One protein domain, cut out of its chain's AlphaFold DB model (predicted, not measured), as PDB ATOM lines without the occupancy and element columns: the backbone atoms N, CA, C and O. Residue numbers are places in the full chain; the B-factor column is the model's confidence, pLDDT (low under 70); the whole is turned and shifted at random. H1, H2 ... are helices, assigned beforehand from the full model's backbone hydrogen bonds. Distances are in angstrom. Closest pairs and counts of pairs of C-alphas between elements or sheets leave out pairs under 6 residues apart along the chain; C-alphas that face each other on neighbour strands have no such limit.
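What this domain is: This is residues 2 to 84 of the 292 residues of the protein "Methylaspartate mutase" of Armatimonadetes bacterium (UniProt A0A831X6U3). One long helix, H4, makes the longest axis of the model, and three shorter helices gather on one side of it: H1 and H2 pack on its middle, and H3 crosses nearer its first end. The later part of H4 reaches past them, with residues 2 to 5 beside it. The printed part has 83 residues with four named helices, H1 to H4 along the chain, and no named strand; the class is all helix, mostly crossed in packing. It is compact by its radius of gyration of the C-alphas, 13.2 A, yet elongated in outline, spanning 45 by 25 by 19 A.

How they stand to each other: After residues 2 to 13, which hold no named element, look at H1, residues 14 to 21. With residues 66 to 73 alone, H4, residues 57 to 81, touches H1 at a steep tilt of 57 degrees, the same way; their closest C-alphas, Val 17 and Ala 70, are 5.8 A apart. H2, residues 23 to 27, is close to but not clearly touching H1; it touches H4, with C-alphas Ile 26 and Val 66 closest at 5.5 A. H3, residues 36 to 48, touches H1 at a steep tilt of 44 degrees, opposite ways, with C-alphas Ile 14 and Met 47 closest at 6.0 A. H3 touches H2, with C-alphas Val 23 and Glu 36 closest at 7.1 A. H3 and H4 only just touch, with 3 pairs of C-alphas within 8 A, the closest Leu 39 and Ile 62 at 7.7 A, and stand about perpendicular at 80 degrees. In H1, H2 and H3 every O i to N i+4 pair is within hydrogen-bond range; in H4, 20 of 21 are.

Where its parts are: Find C-alpha 14 at (-11.824, 8.115, 31.060), where H1 begins its 10.6 A. H2 measures 6.0 A and H3 18.6 A. H4 runs 36.2 A from C-alpha 57 at (-0.361, 11.891, 17.059) to C-alpha 81 at (-19.838, 24.056, 45.019).

The domain as a whole: The two C-alphas farthest apart, Tyr 55 and Ser 84, are 45.7 A apart. The printed part has no cut and no long link, and no printed residue has a pLDDT under 70.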
ATOM      1  N   ARG A   2     -11.890  24.056  48.563       84.06
ATOM      2  CA  ARG A   2     -11.288  22.897  47.883       84.06
ATOM      3  C   ARG A   2     -12.395  21.899  47.572       84.06
ATOM      4  O   ARG A   2     -13.196  21.595  48.449       84.06
ATOM      5  N   THR A   3     -12.424  21.390  46.348       89.69
ATOM      6  CA  THR A   3     -13.357  20.339  45.925       89.69
ATOM      7  C   THR A   3     -12.582  19.242  45.207       89.69
ATOM      8  O   THR A   3     -11.444  19.450  44.786       89.69
ATOM      9  N   VAL A   4     -13.179  18.057  45.102       88.25
ATOM     10  CA  VAL A   4     -12.589  16.914  44.399       88.25
ATOM     11  C   VAL A   4     -13.658  16.286  43.512       88.25
ATOM     12  O   VAL A   4     -14.725  15.918  43.997       88.25
ATOM     13  N   SER A   5     -13.349  16.130  42.225       88.69
ATOM     14  CA  SER A   5     -14.184  15.418  41.251       88.69
ATOM     15  C   SER A   5     -13.571  14.049  40.958       88.69
ATOM     16  O   SER A   5     -12.906  13.862  39.944       88.69
ATOM     17  N   ALA A   6     -13.765  13.088  41.865       84.56
ATOM     18  CA  ALA A   6     -13.097  11.781  41.809       84.56
ATOM     19  C   ALA A   6     -13.427  10.952  40.547       84.56
ATOM     20  O   ALA A   6     -12.662  10.069  40.165       84.56
ATOM     21  N   ASN A   7     -14.540  11.255  39.875       88.19
ATOM     22  CA  ASN A   7     -15.026  10.479  38.736       88.19
ATOM     23  C   ASN A   7     -14.469  10.941  37.381       88.19
ATOM     24  O   ASN A   7     -14.663  10.236  36.397       88.19
ATOM     25  N   LEU A   8     -13.756  12.070  37.310       90.25
ATOM     26  CA  LEU A   8     -13.295  12.688  36.056       90.25
ATOM     27  C   LEU A   8     -11.793  12.460  35.819       90.25
ATOM     28  O   LEU A   8     -11.001  13.395  35.743       90.25
ATOM     29  N   GLY A   9     -11.388  11.191  35.756       89.94
ATOM     30  CA  GLY A   9      -9.990  10.784  35.563       89.94
ATOM     31  C   GLY A   9      -9.650  10.424  34.113       89.94
ATOM     32  O   GLY A   9     -10.494   9.929  33.380       89.94
ATOM     33  N   MET A  10      -8.382  10.595  33.723       92.12
ATOM     34  CA  MET A  10      -7.892  10.349  32.351       92.12
ATOM     35  C   MET A  10      -7.456   8.907  32.054       92.12
ATOM     36  O   MET A  10      -7.131   8.582  30.916       92.12
ATOM     37  N   SER A  11      -7.431   8.043  33.066       88.31
ATOM     38  CA  SER A  11      -7.011   6.644  32.933       88.31
ATOM     39  C   SER A  11      -8.202   5.721  33.197       88.31
ATOM     40  O   SER A  11      -9.068   5.568  32.341       88.31
ATOM     41  N   TYR A  12      -8.311   5.175  34.409       89.50
ATOM     42  CA  TYR A  12      -9.372   4.240  34.799       89.50
ATOM     43  C   TYR A  12     -10.795   4.806  34.671       89.50
ATOM     44  O   TYR A  12     -11.738   4.042  34.510       89.50
ATOM     45  N   SER A  13     -10.947   6.132  34.706       90.81
ATOM     46  CA  SER A  13     -12.250   6.808  34.665       90.81
ATOM     47  C   SER A  13     -12.491   7.582  33.366       90.81
ATOM     48  O   SER A  13     -13.409   8.397  33.304       90.81
ATOM     49  N   ILE A  14     -11.706   7.342  32.309       94.06
ATOM     50  CA  ILE A  14     -11.824   8.115  31.060       94.06
ATOM     51  C   ILE A  14     -13.208   7.951  30.409       94.06
ATOM     52  O   ILE A  14     -13.752   8.897  29.840       94.06
ATOM     53  N   CYS A  15     -13.844   6.782  30.554       94.81
ATOM     54  CA  CYS A  15     -15.207   6.581  30.064       94.81
ATOM     55  C   CYS A  15     -16.282   7.263  30.928       94.81
ATOM     56  O   CYS A  15     -17.380   7.500  30.425       94.81
ATOM     57  N   ASN A  16     -15.987   7.636  32.177       96.19
ATOM     58  CA  ASN A  16     -16.898   8.473  32.961       96.19
ATOM     59  C   ASN A  16     -16.936   9.882  32.368       96.19
ATOM     60  O   ASN A  16     -18.020  10.419  32.176       96.19
ATOM     61  N   VAL A  17     -15.780  10.423  31.962       96.69
ATOM     62  CA  VAL A  17     -15.715  11.691  31.213       96.69
ATOM     63  C   VAL A  17     -16.499  11.577  29.906       96.69
ATOM     64  O   VAL A  17     -17.301  12.451  29.601       96.69
ATOM     65  N   LEU A  18     -16.337  10.475  29.161       96.69
ATOM     66  CA  LEU A  18     -17.129  10.213  27.950       96.69
ATOM     67  C   LEU A  18     -18.638  10.190  28.222       96.69
ATOM     68  O   LEU A  18     -19.414  10.680  27.405       96.69
ATOM     69  N   THR A  19     -19.050   9.605  29.344       96.94
ATOM     70  CA  THR A  19     -20.462   9.498  29.725       96.94
ATOM     71  C   THR A  19     -21.029  10.852  30.137       96.94
ATOM     72  O   THR A  19     -22.123  11.204  29.715       96.94
ATOM     73  N   GLU A  20     -20.276  11.621  30.921       96.75
ATOM     74  CA  GLU A  20     -20.727  12.891  31.489       96.75
ATOM     75  C   GLU A  20     -20.650  14.052  30.489       96.75
ATOM     76  O   GLU A  20     -21.566  14.867  30.416       96.75
ATOM     77  N   ALA A  21     -19.591  14.116  29.675       96.81
ATOM     78  CA  ALA A  21     -19.466  15.119  28.618       96.81
ATOM     79  C   ALA A  21     -20.336  14.778  27.402       96.81
ATOM     80  O   ALA A  21     -20.861  15.670  26.739       96.81
ATOM     81  N   GLY A  22     -20.468  13.489  27.085       97.44
ATOM     82  CA  GLY A  22     -20.965  13.033  25.796       97.44
ATOM     83  C   GLY A  22     -19.880  13.080  24.715       97.44
ATOM     84  O   GLY A  22     -18.959  13.898  24.728       97.44
ATOM     85  N   VAL A  23     -19.994  12.176  23.744       97.25
ATOM     86  CA  VAL A  23     -18.993  12.013  22.680       97.25
ATOM     87  C   VAL A  23     -18.840  13.257  21.806       97.25
ATOM     88  O   VAL A  23     -17.722  13.583  21.430       97.25
ATOM     89  N   GLU A  24     -19.922  13.993  21.550       96.50
ATOM     90  CA  GLU A  24     -19.893  15.198  20.712       96.50
ATOM     91  C   GLU A  24     -19.067  16.320  21.344       96.50
ATOM     92  O   GLU A  24     -18.295  17.007  20.672       96.50
ATOM     93  N   GLN A  25     -19.156  16.457  22.670       97.19
ATOM     94  CA  GLN A  25     -18.388  17.445  23.426       97.19
ATOM     95  C   GLN A  25     -16.892  17.127  23.455       97.19
ATOM     96  O   GLN A  25     -16.085  18.038  23.613       97.19
ATOM     97  N   ILE A  26     -16.516  15.862  23.273       97.88
ATOM     98  CA  ILE A  26     -15.123  15.436  23.111       97.88
ATOM     99  C   ILE A  26     -14.693  15.606  21.651       97.88
ATOM    100  O   ILE A  26     -13.667  16.226  21.375       97.88
ATOM    101  N   ALA A  27     -15.494  15.108  20.706       97.38
ATOM    102  CA  ALA A  27     -15.217  15.149  19.273       97.38
ATOM    103  C   ALA A  27     -15.041  16.581  18.749       97.38
ATOM    104  O   ALA A  27     -14.276  16.812  17.812       97.38
ATOM    105  N   ARG A  28     -15.686  17.575  19.376       97.31
ATOM    106  CA  ARG A  28     -15.517  18.988  19.007       97.31
ATOM    107  C   ARG A  28     -14.087  19.516  19.172       97.31
ATOM    108  O   ARG A  28     -13.790  20.549  18.587       97.31
ATOM    109  N   TRP A  29     -13.237  18.837  19.942       98.12
ATOM    110  CA  TRP A  29     -11.829  19.192  20.153       98.12
ATOM    111  C   TRP A  29     -10.854  18.366  19.311       98.12
ATOM    112  O   TRP A  29      -9.646  18.578  19.401       98.12
ATOM    113  N   VAL A  30     -11.354  17.432  18.499       98.12
ATOM    114  CA  VAL A  30     -10.524  16.609  17.619       98.12
ATOM    115  C   VAL A  30     -10.276  17.371  16.305       98.12
ATOM    116  O   VAL A  30     -11.235  17.718  15.613       98.12
ATOM    117  N   PRO A  31      -9.012  17.665  15.935       97.81
ATOM    118  CA  PRO A  31      -8.667  18.511  14.784       97.81
ATOM    119  C   PRO A  31      -8.616  17.746  13.447       97.81
ATOM    120  O   PRO A  31      -7.902  18.144  12.523       97.81
ATOM    121  N   PHE A  32      -9.341  16.636  13.340       97.81
ATOM    122  CA  PHE A  32      -9.426  15.776  12.162       97.81
ATOM    123  C   PHE A  32     -10.761  15.027  12.159       97.81
ATOM    124  O   PHE A  32     -11.480  15.008  13.162       97.81
ATOM    125  N   GLU A  33     -11.120  14.450  11.016       95.94
ATOM    126  CA  GLU A  33     -12.341  13.659  10.911       95.94
ATOM    127  C   GLU A  33     -12.143  12.287  11.552       95.94
ATOM    128  O   GLU A  33     -11.188  11.580  11.251       95.94
ATOM    129  N   ILE A  34     -13.067  11.907  12.433       95.69
ATOM    130  CA  ILE A  34     -13.087  10.588  13.056       95.69
ATOM    131  C   ILE A  34     -14.540  10.127  13.225       95.69
ATOM    132  O   ILE A  34     -15.377  10.906  13.697       95.69
ATOM    133  N   PRO A  35     -14.879   8.879  12.862       96.81
ATOM    134  CA  PRO A  35     -16.182   8.309  13.172       96.81
ATOM    135  C   PRO A  35     -16.404   8.203  14.686       96.81
ATOM    136  O   PRO A  35     -15.531   7.756  15.431       96.81
ATOM    137  N   GLU A  36     -17.611   8.527  15.152       96.44
ATOM    138  CA  GLU A  36     -17.970   8.467  16.578       96.44
ATOM    139  C   GLU A  36     -17.675   7.089  17.203       96.44
ATOM    140  O   GLU A  36     -17.134   6.989  18.307       96.44
ATOM    141  N   ALA A  37     -18.001   6.014  16.478       97.38
ATOM    142  CA  ALA A  37     -17.768   4.642  16.921       97.38
ATOM    143  C   ALA A  37     -16.278   4.357  17.159       97.38
ATOM    144  O   ALA A  37     -15.923   3.692  18.135       97.38
ATOM    145  N   GLU A  38     -15.411   4.897  16.304       97.25
ATOM    146  CA  GLU A  38     -13.967   4.747  16.430       97.25
ATOM    147  C   GLU A  38     -13.433   5.523  17.636       97.25
ATOM    148  O   GLU A  38     -12.716   4.950  18.458       97.25
ATOM    149  N   LEU A  39     -13.855   6.783  17.805       97.25
ATOM    150  CA  LEU A  39     -13.501   7.599  18.968       97.25
ATOM    151  C   LEU A  39     -13.879   6.883  20.274       97.25
ATOM    152  O   LEU A  39     -13.043   6.713  21.163       97.25
ATOM    153  N   ARG A  40     -15.116   6.377  20.375       97.31
ATOM    154  CA  ARG A  40     -15.569   5.600  21.542       97.31
ATOM    155  C   ARG A  40     -14.717   4.356  21.772       97.31
ATOM    156  O   ARG A  40     -14.401   4.045  22.920       97.31
ATOM    157  N   ASN A  41     -14.364   3.636  20.710       96.56
ATOM    158  CA  ASN A  41     -13.567   2.419  20.815       96.56
ATOM    159  C   ASN A  41     -12.149   2.710  21.328       96.56
ATOM    160  O   ASN A  41     -11.694   2.049  22.261       96.56
ATOM    161  N   ARG A  42     -11.483   3.746  20.795       95.56
ATOM    162  CA  ARG A  42     -10.153   4.176  21.261       95.56
ATOM    163  C   ARG A  42     -10.179   4.547  22.754       95.56
ATOM    164  O   ARG A  42      -9.338   4.067  23.513       95.56
ATOM    165  N   LEU A  43     -11.196   5.285  23.214       95.62
ATOM    166  CA  LEU A  43     -11.342   5.643  24.635       95.62
ATOM    167  C   LEU A  43     -11.627   4.438  25.547       95.62
ATOM    168  O   LEU A  43     -11.064   4.343  26.638       95.62
ATOM    169  N   ARG A  44     -12.460   3.487  25.107       95.19
ATOM    170  CA  ARG A  44     -12.708   2.237  25.852       95.19
ATOM    171  C   ARG A  44     -11.441   1.396  25.974       95.19
ATOM    172  O   ARG A  44     -11.150   0.887  27.053       95.19
ATOM    173  N   ASN A  45     -10.661   1.297  24.899       94.50
ATOM    174  CA  ASN A  45      -9.384   0.589  24.914       94.50
ATOM    175  C   ASN A  45      -8.394   1.236  25.890       94.50
ATOM    176  O   ASN A  45      -7.755   0.516  26.658       94.50
ATOM    177  N   LYS A  46      -8.325   2.575  25.927       94.25
ATOM    178  CA  LYS A  46      -7.530   3.311  26.919       94.25
ATOM    179  C   LYS A  46      -7.971   3.005  28.350       94.25
ATOM    180  O   LYS A  46      -7.119   2.807  29.206       94.25
ATOM    181  N   MET A  47      -9.274   2.909  28.618       94.31
ATOM    182  CA  MET A  47      -9.772   2.540  29.950       94.31
ATOM    183  C   MET A  47      -9.358   1.119  30.359       94.31
ATOM    184  O   MET A  47      -8.966   0.903  31.503       94.31
ATOM    185  N   ILE A  48      -9.425   0.154  29.431       94.88
ATOM    186  CA  ILE A  48      -9.022  -1.245  29.673       94.88
ATOM    187  C   ILE A  48      -7.504  -1.352  29.879       94.88
ATOM    188  O   ILE A  48      -7.037  -2.197  30.641       94.88
ATOM    189  N   ARG A  49      -6.723  -0.499  29.205       93.88
ATOM    190  CA  ARG A  49      -5.255  -0.470  29.271       93.88
ATOM    191  C   ARG A  49      -4.760   0.920  29.706       93.88
ATOM    192  O   ARG A  49      -4.141   1.634  28.925       93.88
ATOM    193  N   PRO A  50      -4.995   1.316  30.966       90.94
ATOM    194  CA  PRO A  50      -4.855   2.701  31.439       90.94
ATOM    195  C   PRO A  50      -3.431   3.261  31.383       90.94
ATOM    196  O   PRO A  50      -3.252   4.480  31.401       90.94
ATOM    197  N   THR A  51      -2.430   2.386  31.324       90.81
ATOM    198  CA  THR A  51      -1.005   2.726  31.285       90.81
ATOM    199  C   THR A  51      -0.435   2.798  29.870       90.81
ATOM    200  O   THR A  51       0.740   3.125  29.716       90.81
ATOM    201  N   THR A  52      -1.223   2.510  28.826       90.88
ATOM    202  CA  THR A  52      -0.743   2.671  27.449       90.88
ATOM    203  C   THR A  52      -0.502   4.140  27.161       90.88
ATOM    204  O   THR A  52      -1.346   4.980  27.472       90.88
ATOM    205  N   ILE A  53       0.622   4.449  26.531       91.06
ATOM    206  CA  ILE A  53       0.904   5.785  26.014       91.06
ATOM    207  C   ILE A  53       0.373   5.913  24.578       91.06
ATOM    208  O   ILE A  53       0.310   4.899  23.875       91.06
ATOM    209  N   PRO A  54      -0.002   7.124  24.132       93.12
ATOM    210  CA  PRO A  54      -0.354   7.365  22.738       93.12
ATOM    211  C   PRO A  54       0.760   6.909  21.793       93.12
ATOM    212  O   PRO A  54       1.917   7.287  21.978       93.12
ATOM    213  N   TYR A  55       0.412   6.103  20.789       91.88
ATOM    214  CA  TYR A  55       1.371   5.630  19.787       91.88
ATOM    215  C   TYR A  55       1.426   6.563  18.573       91.88
ATOM    216  O   TYR A  55       2.489   6.782  17.997       91.88
ATOM    217  N   THR A  56       0.282   7.142  18.203       95.25
ATOM    218  CA  THR A  56       0.162   8.103  17.103       95.25
ATOM    219  C   THR A  56      -0.160   9.509  17.612       95.25
ATOM    220  O   THR A  56      -0.638   9.697  18.735       95.25
ATOM    221  N   LEU A  57       0.064  10.520  16.766       96.50
ATOM    222  CA  LEU A  57      -0.361  11.891  17.059       96.50
ATOM    223  C   LEU A  57      -1.886  11.990  17.217       96.50
ATOM    224  O   LEU A  57      -2.364  12.734  18.069       96.50
ATOM    225  N   GLU A  58      -2.653  11.225  16.442       96.81
ATOM    226  CA  GLU A  58      -4.112  11.172  16.573       96.81
ATOM    227  C   GLU A  58      -4.544  10.654  17.944       96.81
ATOM    228  O   GLU A  58      -5.402  11.265  18.576       96.81
ATOM    229  N   ASP A  59      -3.917   9.580  18.436       95.62
ATOM    230  CA  ASP A  59      -4.203   9.050  19.775       95.62
ATOM    231  C   ASP A  59      -3.917  10.105  20.848       95.62
ATOM    232  O   ASP A  59      -4.722  10.305  21.758       95.62
ATOM    233  N   LEU A  60      -2.803  10.832  20.707       96.81
ATOM    234  CA  LEU A  60      -2.434  11.903  21.629       96.81
ATOM    235  C   LEU A  60      -3.485  13.017  21.619       96.81
ATOM    236  O   LEU A  60      -3.925  13.463  22.676       96.81
ATOM    237  N   LEU A  61      -3.899  13.464  20.434       97.94
ATOM    238  CA  LEU A  61      -4.885  14.531  20.280       97.94
ATOM    239  C   LEU A  61      -6.269  14.113  20.795       97.94
ATOM    240  O   LEU A  61      -6.961  14.943  21.383       97.94
ATOM    241  N   ILE A  62      -6.648  12.839  20.649       97.56
ATOM    242  CA  ILE A  62      -7.877  12.276  21.227       97.56
ATOM    243  C   ILE A  62      -7.809  12.267  22.757       97.56
ATOM    244  O   ILE A  62      -8.750  12.718  23.413       97.56
ATOM    245  N   GLU A  63      -6.701  11.813  23.349       96.75
ATOM    246  CA  GLU A  63      -6.534  11.853  24.808       96.75
ATOM    247  C   GLU A  63      -6.577  13.293  25.338       96.75
ATOM    248  O   GLU A  63      -7.243  13.576  26.335       96.75
ATOM    249  N   GLN A  64      -5.948  14.236  24.636       97.81
ATOM    250  CA  GLN A  64      -6.002  15.656  24.988       97.81
ATOM    251  C   GLN A  64      -7.401  16.260  24.788       97.81
ATOM    252  O   GLN A  64      -7.798  17.155  25.534       97.81
ATOM    253  N   ALA A  65      -8.177  15.809  23.799       98.12
ATOM    254  CA  ALA A  65      -9.566  16.232  23.608       98.12
ATOM    255  C   ALA A  65     -10.438  15.838  24.810       98.12
ATOM    256  O   ALA A  65     -11.198  16.661  25.319       98.12
ATOM    257  N   VAL A  66     -10.266  14.617  25.328       97.69
ATOM    258  CA  VAL A  66     -10.954  14.189  26.555       97.69
ATOM    259  C   VAL A  66     -10.461  14.962  27.774       97.69
ATOM    260  O   VAL A  66     -11.276  15.341  28.613       97.69
ATOM    261  N   ALA A  67      -9.162  15.260  27.862       97.56
ATOM    262  CA  ALA A  67      -8.610  16.045  28.964       97.56
ATOM    263  C   ALA A  67      -9.243  17.434  29.069       97.56
ATOM    264  O   ALA A  67      -9.589  17.856  30.170       97.56
ATOM    265  N   ARG A  68      -9.474  18.115  27.940       98.06
ATOM    266  CA  ARG A  68     -10.180  19.409  27.915       98.06
ATOM    267  C   ARG A  68     -11.561  19.312  28.559       98.06
ATOM    268  O   ARG A  68     -11.910  20.143  29.392       98.06
ATOM    269  N   GLU A  69     -12.327  18.274  28.225       97.88
ATOM    270  CA  GLU A  69     -13.658  18.065  28.802       97.88
ATOM    271  C   GLU A  69     -13.607  17.637  30.271       97.88
ATOM    272  O   GLU A  69     -14.399  18.137  31.066       97.88
ATOM    273  N   ALA A  70     -12.654  16.787  30.663       97.56
ATOM    274  CA  ALA A  70     -12.461  16.400  32.060       97.56
ATOM    275  C   ALA A  70     -12.153  17.620  32.943       97.56
ATOM    276  O   ALA A  70     -12.784  17.812  33.983       97.56
ATOM    277  N   LEU A  71     -11.224  18.476  32.500       97.25
ATOM    278  CA  LEU A  71     -10.845  19.708  33.195       97.25
ATOM    279  C   LEU A  71     -12.021  20.694  33.253       97.25
ATOM    280  O   LEU A  71     -12.308  21.227  34.324       97.25
ATOM    281  N   ARG A  72     -12.745  20.885  32.139       97.25
ATOM    282  CA  ARG A  72     -13.928  21.758  32.071       97.25
ATOM    283  C   ARG A  72     -15.026  21.293  33.026       97.25
ATOM    284  O   ARG A  72     -15.536  22.093  33.803       97.25
ATOM    285  N   LEU A  73     -15.388  20.010  32.989       97.12
ATOM    286  CA  LEU A  73     -16.410  19.437  33.871       97.12
ATOM    287  C   LEU A  73     -16.004  19.551  35.343       97.12
ATOM    288  O   LEU A  73     -16.804  19.973  36.176       97.12
ATOM    289  N   ALA A  74     -14.743  19.243  35.666       95.81
ATOM    290  CA  ALA A  74     -14.235  19.380  37.024       95.81
ATOM    291  C   ALA A  74     -14.281  20.837  37.507       95.81
ATOM    292  O   ALA A  74     -14.609  21.089  38.668       95.81
ATOM    293  N   PHE A  75     -13.996  21.792  36.619       95.25
ATOM    294  CA  PHE A  75     -14.044  23.212  36.933       95.25
ATOM    295  C   PHE A  75     -15.468  23.729  37.144       95.25
ATOM    296  O   PHE A  75     -15.727  24.426  38.123       95.25
ATOM    297  N   GLU A  76     -16.410  23.336  36.289       94.12
ATOM    298  CA  GLU A  76     -17.823  23.686  36.454       94.12
ATOM    299  C   GLU A  76     -18.407  23.083  37.741       94.12
ATOM    300  O   GLU A  76     -19.123  23.760  38.485       94.12
ATOM    301  N   HIS A  77     -18.020  21.851  38.086       93.69
ATOM    302  CA  HIS A  77     -18.366  21.259  39.377       93.69
ATOM    303  C   HIS A  77     -17.756  22.043  40.552       93.69
ATOM    304  O   HIS A  77     -18.425  22.284  41.554       93.69
ATOM    305  N   HIS A  78     -16.508  22.510  40.435       93.94
ATOM    306  CA  HIS A  78     -15.916  23.373  41.458       93.94
ATOM    307  C   HIS A  78     -16.700  24.681  41.627       93.94
ATOM    308  O   HIS A  78     -17.047  25.037  42.753       93.94
ATOM    309  N   LYS A  79     -17.040  25.369  40.528       91.56
ATOM    310  CA  LYS A  79     -17.829  26.613  40.559       91.56
ATOM    311  C   LYS A  79     -19.212  26.417  41.179       91.56
ATOM    312  O   LYS A  79     -19.701  27.312  41.875       91.56
ATOM    313  N   SER A  80     -19.848  25.264  40.954       90.44
ATOM    314  CA  SER A  80     -21.171  24.969  41.516       90.44
ATOM    315  C   SER A  80     -21.144  24.778  43.037       90.44
ATOM    316  O   SER A  80     -22.106  25.155  43.707       90.44
ATOM    317  N   LEU A  81     -20.035  24.273  43.584       89.81
ATOM    318  CA  LEU A  81     -19.838  24.056  45.019       89.81
ATOM    319  C   LEU A  81     -19.221  25.261  45.741       89.81
ATOM    320  O   LEU A  81     -19.543  25.525  46.897       89.81
ATOM    321  N   ALA A  82     -18.330  25.999  45.080       87.38
ATOM    322  CA  ALA A  82     -17.681  27.185  45.623       87.38
ATOM    323  C   ALA A  82     -18.638  28.385  45.576       87.38
ATOM    324  O   ALA A  82     -18.456  29.297  44.778       87.38
ATOM    325  N   ARG A  83     -19.678  28.379  46.411       82.12
ATOM    326  CA  ARG A  83     -20.686  29.446  46.506       82.12
ATOM    327  C   ARG A  83     -20.745  30.016  47.919       82.12
ATOM    328  O   ARG A  83     -20.393  29.343  48.886       82.12
ATOM    329  N   SER A  84     -21.227  31.249  48.037       71.56
ATOM    330  CA  SER A  84     -21.556  31.854  49.333       71.56
ATOM    331  C   SER A  84     -22.663  31.067  50.053       71.56
ATOM    332  O   SER A  84     -23.538  30.478  49.411       71.56
TER     333      SER A  84